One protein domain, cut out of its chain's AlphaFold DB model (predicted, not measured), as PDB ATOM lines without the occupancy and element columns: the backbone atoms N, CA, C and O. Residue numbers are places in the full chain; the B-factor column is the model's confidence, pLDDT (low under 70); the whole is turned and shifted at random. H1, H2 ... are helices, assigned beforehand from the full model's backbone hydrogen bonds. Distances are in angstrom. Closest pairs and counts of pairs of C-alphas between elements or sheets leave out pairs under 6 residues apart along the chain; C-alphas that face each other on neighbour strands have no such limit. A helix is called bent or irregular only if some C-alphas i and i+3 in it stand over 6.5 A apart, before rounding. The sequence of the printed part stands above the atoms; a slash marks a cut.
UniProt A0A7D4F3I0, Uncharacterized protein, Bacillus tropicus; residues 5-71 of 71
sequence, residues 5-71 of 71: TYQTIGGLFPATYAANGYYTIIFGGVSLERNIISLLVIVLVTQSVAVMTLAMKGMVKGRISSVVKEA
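What this domain is: This is residues 5 to 71 of the 71 residues of an uncharacterized protein of Bacillus tropicus (UniProt A0A7D4F3I0). One long helix, H3, makes most of the length, and a short helix, H2, meets its first turns at a steep angle as a V; the smaller H1 makes a corner with H2 near the beginning of H2. Residues 43 to 71, of which 43 to 69 belong to H3, stick out from this small body as a long free arm. The printed part has 67 residues with three named helices in the order H1, H2, H3 and no named strand, and its class is all helix. The whole is extended, with a radius of gyration of the C-alphas of 20.4 A and spans of 64 by 26 by 14 A.

Where its parts are: H1 takes residues 5 to 12, from C-alpha 5 at (67.716, 80.003, -35.015), and measures 11.2 A from first to last C-alpha. After Phe 13, H2 takes residues 14 to 27 and measures 20.1 A, from C-alpha 14 at (71.580, 85.219, -50.452). After residues 28 to 31, H3 takes residues 32 to 69, 38 residues, and measures 55.4 A. It ends at C-alpha 69, at (53.657, 82.659, -93.026). No helix is bent or irregular.

How they stand to each other: H1 is close to H2 but not clearly touching it, with 2 pairs of C-alphas within 8 A. The closest C-alphas of the two are those of Gly 10 and Thr 16, 6.0 A apart. Their lines are about perpendicular, at 83 degrees. H2 and H3 touch, with residues 21 to 25 of H2 and residues 32 to 36 of H3 alone. Their closest C-alphas are those of Gly 21 and Asn 35, 5.5 A apart. The two run opposite ways at a steep tilt of 45 degrees, and their centres are 26.2 A apart. H1 and H3 are apart. In H1, H2 and H3 every O i to N i+4 pair is within hydrogen-bond range.

The domain as a whole: The two C-alphas farthest apart in the domain are those of Phe 27 and Ala 71, at 65.3 A. Without residues 43 to 71, which stand free, the body has 38 residues and spans 27 by 22 by 13 A. The printed part has no cut and ends at residue 71, the chain's last residue. The links from H1 to H2 and from H2 to H3 are both tight, with 1 and 4 residues between the helices. The mean pLDDT of the printed part is 73.3. It is under 70 at 35 residues, namely residue 6, residues 10 to 12, residues 14 to 32 and residues 60 to 71.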
ATOM      1  N   THR A   5      68.779  80.153 -34.012       76.56
ATOM      2  CA  THR A   5      67.716  80.003 -35.015       76.56
ATOM      3  C   THR A   5      67.752  81.114 -36.062       76.56
ATOM      4  O   THR A   5      67.685  80.846 -37.258       76.56
ATOM      5  N   TYR A   6      67.926  82.364 -35.629       67.69
ATOM      6  CA  TYR A   6      68.007  83.506 -36.539       67.69
ATOM      7  C   TYR A   6      69.319  83.529 -37.327       67.69
ATOM      8  O   TYR A   6      69.330  83.988 -38.464       67.69
ATOM      9  N   GLN A   7      70.410  82.999 -36.763       72.44
ATOM     10  CA  GLN A   7      71.663  82.826 -37.504       72.44
ATOM     11  C   GLN A   7      71.517  81.789 -38.624       72.44
ATOM     12  O   GLN A   7      71.961  82.039 -39.741       72.44
ATOM     13  N   THR A   8      70.849  80.663 -38.356       71.81
ATOM     14  CA  THR A   8      70.593  79.627 -39.369       71.81
ATOM     15  C   THR A   8      69.680  80.137 -40.478       71.81
ATOM     16  O   THR A   8      69.978  79.948 -41.655       71.81
ATOM     17  N   ILE A   9      68.592  80.821 -40.112       73.12
ATOM     18  CA  ILE A   9      67.662  81.411 -41.081       73.12
ATOM     19  C   ILE A   9      68.369  82.493 -41.904       73.12
ATOM     20  O   ILE A   9      68.257  82.501 -43.125       73.12
ATOM     21  N   GLY A  10      69.159  83.357 -41.257       67.62
ATOM     22  CA  GLY A  10      69.976  84.363 -41.935       67.62
ATOM     23  C   GLY A  10      70.948  83.740 -42.935       67.62
ATOM     24  O   GLY A  10      71.009  84.179 -44.074       67.62
ATOM     25  N   GLY A  11      71.643  82.663 -42.565       68.44
ATOM     26  CA  GLY A  11      72.582  81.964 -43.449       68.44
ATOM     27  C   GLY A  11      71.962  81.348 -44.711       68.44
ATOM     28  O   GLY A  11      72.696  81.069 -45.656       68.44
ATOM     29  N   LEU A  12      70.638  81.160 -44.751       67.50
ATOM     30  CA  LEU A  12      69.922  80.670 -45.935       67.50
ATOM     31  C   LEU A  12      69.687  81.764 -46.985       67.50
ATOM     32  O   LEU A  12      69.485  81.456 -48.160       67.50
ATOM     33  N   PHE A  13      69.680  83.036 -46.575       71.06
ATOM     34  CA  PHE A  13      69.368  84.134 -47.476       71.06
ATOM     35  C   PHE A  13      70.607  84.578 -48.270       71.06
ATOM     36  O   PHE A  13      71.665  84.829 -47.680       71.06
ATOM     37  N   PRO A  14      70.474  84.783 -49.596       63.31
ATOM     38  CA  PRO A  14      71.580  85.219 -50.452       63.31
ATOM     39  C   PRO A  14      72.264  86.498 -49.956       63.31
ATOM     40  O   PRO A  14      73.480  86.636 -50.059       63.31
ATOM     41  N   ALA A  15      71.491  87.415 -49.364       68.38
ATOM     42  CA  ALA A  15      71.985  88.681 -48.831       68.38
ATOM     43  C   ALA A  15      73.003  88.495 -47.691       68.38
ATOM     44  O   ALA A  15      73.995  89.218 -47.615       68.38
ATOM     45  N   THR A  16      72.791  87.507 -46.819       66.31
ATOM     46  CA  THR A  16      73.656  87.268 -45.656       66.31
ATOM     47  C   THR A  16      74.934  86.534 -46.056       66.31
ATOM     48  O   THR A  16      76.009  86.845 -45.541       66.31
ATOM     49  N   TYR A  17      74.852  85.622 -47.031       63.81
ATOM     50  CA  TYR A  17      76.040  85.010 -47.624       63.81
ATOM     51  C   TYR A  17      76.894  86.029 -48.391       63.81
ATOM     52  O   TYR A  17      78.113  86.066 -48.229       63.81
ATOM     53  N   ALA A  18      76.259  86.914 -49.168       65.00
ATOM     54  CA  ALA A  18      76.948  87.977 -49.896       65.00
ATOM     55  C   ALA A  18      77.684  88.949 -48.953       65.00
ATOM     56  O   ALA A  18      78.830  89.308 -49.223       65.00
ATOM     57  N   ALA A  19      77.073  89.322 -47.823       67.44
ATOM     58  CA  ALA A  19      77.703  90.179 -46.816       67.44
ATOM     59  C   ALA A  19      78.941  89.524 -46.169       67.44
ATOM     60  O   ALA A  19      79.990  90.162 -46.061       67.44
ATOM     61  N   ASN A  20      78.855  88.238 -45.806       65.06
ATOM     62  CA  ASN A  20      80.005  87.478 -45.297       65.06
ATOM     63  C   ASN A  20      81.108  87.309 -46.353       65.06
ATOM     64  O   ASN A  20      82.293  87.367 -46.016       65.06
ATOM     65  N   GLY A  21      80.737  87.134 -47.624       62.59
ATOM     66  CA  GLY A  21      81.671  87.099 -48.749       62.59
ATOM     67  C   GLY A  21      82.459  88.403 -48.880       62.59
ATOM     68  O   GLY A  21      83.686  88.366 -48.875       62.59
ATOM     69  N   TYR A  22      81.777  89.553 -48.896       65.25
ATOM     70  CA  TYR A  22      82.427  90.871 -48.934       65.25
ATOM     71  C   TYR A  22      83.355  91.107 -47.739       65.25
ATOM     72  O   TYR A  22      84.491  91.543 -47.920       65.25
ATOM     73  N   TYR A  23      82.912  90.766 -46.527       62.44
ATOM     74  CA  TYR A  23      83.743  90.883 -45.327       62.44
ATOM     75  C   TYR A  23      85.002  90.004 -45.415       62.44
ATOM     76  O   TYR A  23      86.102  90.444 -45.088       62.44
ATOM     77  N   THR A  24      84.860  88.780 -45.933       62.38
ATOM     78  CA  THR A  24      85.971  87.835 -46.126       62.38
ATOM     79  C   THR A  24      86.965  88.305 -47.194       62.38
ATOM     80  O   THR A  24      88.166  88.121 -47.009       62.38
ATOM     81  N   ILE A  25      86.485  88.918 -48.283       65.69
ATOM     82  CA  ILE A  25      87.318  89.478 -49.364       65.69
ATOM     83  C   ILE A  25      88.140  90.674 -48.863       65.69
ATOM     84  O   ILE A  25      89.315  90.784 -49.200       65.69
ATOM     85  N   ILE A  26      87.545  91.557 -48.051       66.25
ATOM     86  CA  ILE A  26      88.194  92.798 -47.594       66.25
ATOM     87  C   ILE A  26      89.172  92.552 -46.436       66.25
ATOM     88  O   ILE A  26      90.234  93.167 -46.398       66.25
ATOM     89  N   PHE A  27      88.841  91.658 -45.499       68.88
ATOM     90  CA  PHE A  27      89.628  91.455 -44.272       68.88
ATOM     91  C   PHE A  27      90.477  90.174 -44.260       68.88
ATOM     92  O   PHE A  27      91.148  89.908 -43.266       68.88
ATOM     93  N   GLY A  28      90.478  89.382 -45.338       64.31
ATOM     94  CA  GLY A  28      91.314  88.181 -45.444       64.31
ATOM     95  C   GLY A  28      90.873  87.056 -44.502       64.31
ATOM     96  O   GLY A  28      91.639  86.597 -43.657       64.31
ATOM     97  N   GLY A  29      89.622  86.606 -44.626       64.00
ATOM     98  CA  GLY A  29      89.103  85.484 -43.836       64.00
ATOM     99  C   GLY A  29      89.415  84.109 -44.451       64.00
ATOM    100  O   GLY A  29      89.376  83.931 -45.666       64.00
ATOM    101  N   VAL A  30      89.626  83.099 -43.599       60.47
ATOM    102  CA  VAL A  30      89.999  81.696 -43.924       60.47
ATOM    103  C   VAL A  30      89.046  80.930 -44.870       60.47
ATOM    104  O   VAL A  30      89.327  79.795 -45.232       60.47
ATOM    105  N   SER A  31      87.917  81.514 -45.283       64.94
ATOM    106  CA  SER A  31      86.891  80.870 -46.129       64.94
ATOM    107  C   SER A  31      86.664  81.565 -47.479       64.94
ATOM    108  O   SER A  31      85.625  81.373 -48.111       64.94
ATOM    109  N   LEU A  32      87.627  82.370 -47.942       68.50
ATOM    110  CA  LEU A  32      87.529  83.116 -49.200       68.50
ATOM    111  C   LEU A  32      87.267  82.210 -50.415       68.50
ATOM    112  O   LEU A  32      86.377  82.495 -51.212       68.50
ATOM    113  N   GLU A  33      87.970  81.083 -50.504       71.00
ATOM    114  CA  GLU A  33      87.803  80.096 -51.578       71.00
ATOM    115  C   GLU A  33      86.368  79.547 -51.631       71.00
ATOM    116  O   GLU A  33      85.721  79.554 -52.679       71.00
ATOM    117  N   ARG A  34      85.814  79.168 -50.473       73.00
ATOM    118  CA  ARG A  34      84.446  78.645 -50.364       73.00
ATOM    119  C   ARG A  34      83.391  79.696 -50.733       73.00
ATOM    120  O   ARG A  34      82.374  79.351 -51.339       73.00
ATOM    121  N   ASN A  35      83.655  80.958 -50.388       72.75
ATOM    122  CA  ASN A  35      82.834  82.113 -50.755       72.75
ATOM    123  C   ASN A  35      82.812  82.369 -52.261       72.75
ATOM    124  O   ASN A  35      81.735  82.516 -52.842       72.75
ATOM    125  N   ILE A  36      83.975  82.332 -52.907       78.38
ATOM    126  CA  ILE A  36      84.090  82.506 -54.357       78.38
ATOM    127  C   ILE A  36      83.391  81.365 -55.105       78.38
ATOM    128  O   ILE A  36      82.613  81.633 -56.020       78.38
ATOM    129  N   ILE A  37      83.592  80.108 -54.695       81.81
ATOM    130  CA  ILE A  37      82.955  78.950 -55.345       81.81
ATOM    131  C   ILE A  37      81.428  79.060 -55.287       81.81
ATOM    132  O   ILE A  37      80.758  78.886 -56.302       81.81
ATOM    133  N   SER A  38      80.860  79.395 -54.128       78.19
ATOM    134  CA  SER A  38      79.399  79.490 -54.012       78.19
ATOM    135  C   SER A  38      78.831  80.662 -54.815       78.19
ATOM    136  O   SER A  38      77.765  80.529 -55.411       78.19
ATOM    137  N   LEU A  39      79.549  81.790 -54.895       83.50
ATOM    138  CA  LEU A  39      79.164  82.903 -55.769       83.50
ATOM    139  C   LEU A  39      79.188  82.496 -57.248       83.50
ATOM    140  O   LEU A  39      78.238  82.793 -57.972       83.50
ATOM    141  N   LEU A  40      80.219  81.769 -57.686       86.00
ATOM    142  CA  LEU A  40      80.304  81.251 -59.054       86.00
ATOM    143  C   LEU A  40      79.137  80.309 -59.380       86.00
ATOM    144  O   LEU A  40      78.548  80.422 -60.454       86.00
ATOM    145  N   VAL A  41      78.746  79.438 -58.445       87.88
ATOM    146  CA  VAL A  41      77.583  78.550 -58.609       87.88
ATOM    147  C   VAL A  41      76.286  79.351 -58.774       87.88
ATOM    148  O   VAL A  41      75.496  79.055 -59.669       87.88
ATOM    149  N   ILE A  42      76.071  80.397 -57.969       89.50
ATOM    150  CA  ILE A  42      74.874  81.253 -58.076       89.50
ATOM    151  C   ILE A  42      74.817  81.954 -59.441       89.50
ATOM    152  O   ILE A  42      73.756  81.999 -60.076       89.50
ATOM    153  N   VAL A  43      75.948  82.483 -59.914       92.25
ATOM    154  CA  VAL A  43      76.037  83.131 -61.232       92.25
ATOM    155  C   VAL A  43      75.746  82.127 -62.346       92.25
ATOM    156  O   VAL A  43      74.934  82.419 -63.224       92.25
ATOM    157  N   LEU A  44      76.336  80.931 -62.278       93.25
ATOM    158  CA  LEU A  44      76.127  79.862 -63.254       93.25
ATOM    159  C   LEU A  44      74.648  79.459 -63.356       93.25
ATOM    160  O   LEU A  44      74.102  79.368 -64.458       93.25
ATOM    161  N   VAL A  45      73.979  79.258 -62.216       94.31
ATOM    162  CA  VAL A  45      72.549  78.915 -62.178       94.31
ATOM    163  C   VAL A  45      71.713  80.046 -62.775       94.31
ATOM    164  O   VAL A  45      70.850  79.798 -63.617       94.31
ATOM    165  N   THR A  46      72.006  81.293 -62.406       93.31
ATOM    166  CA  THR A  46      71.272  82.466 -62.900       93.31
ATOM    167  C   THR A  46      71.404  82.615 -64.417       93.31
ATOM    168  O   THR A  46      70.405  82.809 -65.113       93.31
ATOM    169  N   GLN A  47      72.620  82.470 -64.951       89.75
ATOM    170  CA  GLN A  47      72.858  82.516 -66.393       89.75
ATOM    171  C   GLN A  47      72.178  81.358 -67.125       89.75
ATOM    172  O   GLN A  47      71.563  81.582 -68.166       89.75
ATOM    173  N   SER A  48      72.213  80.149 -66.563       92.50
ATOM    174  CA  SER A  48      71.540  78.980 -67.144       92.50
ATOM    175  C   SER A  48      70.029  79.200 -67.262       92.50
ATOM    176  O   SER A  48      69.451  78.976 -68.326       92.50
ATOM    177  N   VAL A  49      69.392  79.717 -66.207       94.38
ATOM    178  CA  VAL A  49      67.957  80.046 -66.211       94.38
ATOM    179  C   VAL A  49      67.646  81.152 -67.223       94.38
ATOM    180  O   VAL A  49      66.660  81.051 -67.961       94.38
ATOM    181  N   ALA A  50      68.489  82.183 -67.313       92.38
ATOM    182  CA  ALA A  50      68.317  83.264 -68.280       92.38
ATOM    183  C   ALA A  50      68.410  82.756 -69.729       92.38
ATOM    184  O   ALA A  50      67.531  83.051 -70.541       92.38
ATOM    185  N   VAL A  51      69.422  81.944 -70.041       93.56
ATOM    186  CA  VAL A  51      69.600  81.337 -71.369       93.56
ATOM    187  C   VAL A  51      68.428  80.422 -71.708       93.56
ATOM    188  O   VAL A  51      67.872  80.543 -72.797       93.56
ATOM    189  N   MET A  52      67.991  79.567 -70.779       92.56
ATOM    190  CA  MET A  52      66.841  78.685 -70.990       92.56
ATOM    191  C   MET A  52      65.563  79.485 -71.273       92.56
ATOM    192  O   MET A  52      64.842  79.193 -72.226       92.56
ATOM    193  N   THR A  53      65.319  80.543 -70.501       89.50
ATOM    194  CA  THR A  53      64.157  81.425 -70.682       89.50
ATOM    195  C   THR A  53      64.186  82.113 -72.046       89.50
ATOM    196  O   THR A  53      63.171  82.166 -72.746       89.50
ATOM    197  N   LEU A  54      65.351  82.621 -72.460       90.19
ATOM    198  CA  LEU A  54      65.524  83.265 -73.762       90.19
ATOM    199  C   LEU A  54      65.390  82.271 -74.919       90.19
ATOM    200  O   LEU A  54      64.728  82.591 -75.904       90.19
ATOM    201  N   ALA A  55      65.949  81.069 -74.788       87.06
ATOM    202  CA  ALA A  55      65.823  80.007 -75.779       87.06
ATOM    203  C   ALA A  55      64.356  79.597 -75.958       87.06
ATOM    204  O   ALA A  55      63.855  79.602 -77.081       87.06
ATOM    205  N   MET A  56      63.627  79.352 -74.864       86.75
ATOM    206  CA  MET A  56      62.197  79.032 -74.917       86.75
ATOM    207  C   MET A  56      61.387  80.164 -75.560       86.75
ATOM    208  O   MET A  56      60.584  79.917 -76.461       86.75
ATOM    209  N   LYS A  57      61.626  81.422 -75.167       79.62
ATOM    210  CA  LYS A  57      60.938  82.582 -75.756       79.62
ATOM    211  C   LYS A  57      61.263  82.752 -77.247       79.62
ATOM    212  O   LYS A  57      60.371  83.076 -78.033       79.62
ATOM    213  N   GLY A  58      62.514  82.517 -77.641       75.81
ATOM    214  CA  GLY A  58      62.967  82.543 -79.031       75.81
ATOM    215  C   GLY A  58      62.313  81.452 -79.878       75.81
ATOM    216  O   GLY A  58      61.797  81.746 -80.954       75.81
ATOM    217  N   MET A  59      62.243  80.222 -79.364       70.62
ATOM    218  CA  MET A  59      61.571  79.100 -80.027       70.62
ATOM    219  C   MET A  59      60.071  79.354 -80.202       70.62
ATOM    220  O   MET A  59      59.537  79.134 -81.287       70.62
ATOM    221  N   VAL A  60      59.388  79.872 -79.175       66.25
ATOM    222  CA  VAL A  60      57.958  80.219 -79.260       66.25
ATOM    223  C   VAL A  60      57.722  81.324 -80.292       66.25
ATOM    224  O   VAL A  60      56.818  81.209 -81.119       66.25
ATOM    225  N   LYS A  61      58.561  82.367 -80.313       66.38
ATOM    226  CA  LYS A  61      58.444  83.457 -81.291       66.38
ATOM    227  C   LYS A  61      58.731  82.994 -82.725       66.38
ATOM    228  O   LYS A  61      58.013  83.395 -83.639       66.38
ATOM    229  N   GLY A  62      59.727  82.128 -82.921       63.75
ATOM    230  CA  GLY A  62      60.022  81.515 -84.220       63.75
ATOM    231  C   GLY A  62      58.870  80.648 -84.734       63.75
ATOM    232  O   GLY A  62      58.496  80.754 -85.898       63.75
ATOM    233  N   ARG A  63      58.242  79.869 -83.844       61.00
ATOM    234  CA  ARG A  63      57.105  78.995 -84.171       61.00
ATOM    235  C   ARG A  63      55.832  79.766 -84.529       61.00
ATOM    236  O   ARG A  63      55.094  79.352 -85.411       61.00
ATOM    237  N   ILE A  64      55.570  80.902 -83.882       60.81
ATOM    238  CA  ILE A  64      54.426  81.761 -84.235       60.81
ATOM    239  C   ILE A  64      54.659  82.428 -85.599       60.81
ATOM    240  O   ILE A  64      53.743  82.499 -86.414       60.81
ATOM    241  N   SER A  65      55.890  82.866 -85.886       60.72
ATOM    242  CA  SER A  65      56.222  83.465 -87.184       60.72
ATOM    243  C   SER A  65      56.126  82.481 -88.350       60.72
ATOM    244  O   SER A  65      55.839  82.925 -89.459       60.72
ATOM    245  N   SER A  66      56.395  81.188 -88.138       59.69
ATOM    246  CA  SER A  66      56.214  80.179 -89.188       59.69
ATOM    247  C   SER A  66      54.733  79.920 -89.457       59.69
ATOM    248  O   SER A  66      54.337  79.902 -90.613       59.69
ATOM    249  N   VAL A  67      53.898  79.837 -88.413       60.06
ATOM    250  CA  VAL A  67      52.444  79.635 -88.564       60.06
ATOM    251  C   VAL A  67      51.774  80.793 -89.314       60.06
ATOM    252  O   VAL A  67      50.907  80.558 -90.142       60.06
ATOM    253  N   VAL A  68      52.191  82.042 -89.080       61.50
ATOM    254  CA  VAL A  68      51.627  83.215 -89.784       61.50
ATOM    255  C   VAL A  68      52.073  83.299 -91.250       61.50
ATOM    256  O   VAL A  68      51.397  83.932 -92.049       61.50
ATOM    257  N   LYS A  69      53.200  82.683 -91.626       61.53
ATOM    258  CA  LYS A  69      53.657  82.659 -93.026       61.53
ATOM    259  C   LYS A  69      52.987  81.573 -93.873       61.53
ATOM    260  O   LYS A  69      53.117  81.625 -95.091       61.53
ATOM    261  N   GLU A  70      52.326  80.607 -93.241       56.66
ATOM    262  CA  GLU A  70      51.649  79.492 -93.917       56.66
ATOM    263  C   GLU A  70      50.125  79.689 -94.056       56.66
ATOM    264  O   GLU A  70      49.464  78.816 -94.617       56.66
ATOM    265  N   ALA A  71      49.569  80.815 -93.584       48.97
ATOM    266  CA  ALA A  71      48.154  81.195 -93.709       48.97
ATOM    267  C   ALA A  71      47.968  82.357 -94.695       48.97
ATOM    268  O   ALA A  71      46.951  82.342 -95.423       48.97
TER     269      ALA A  71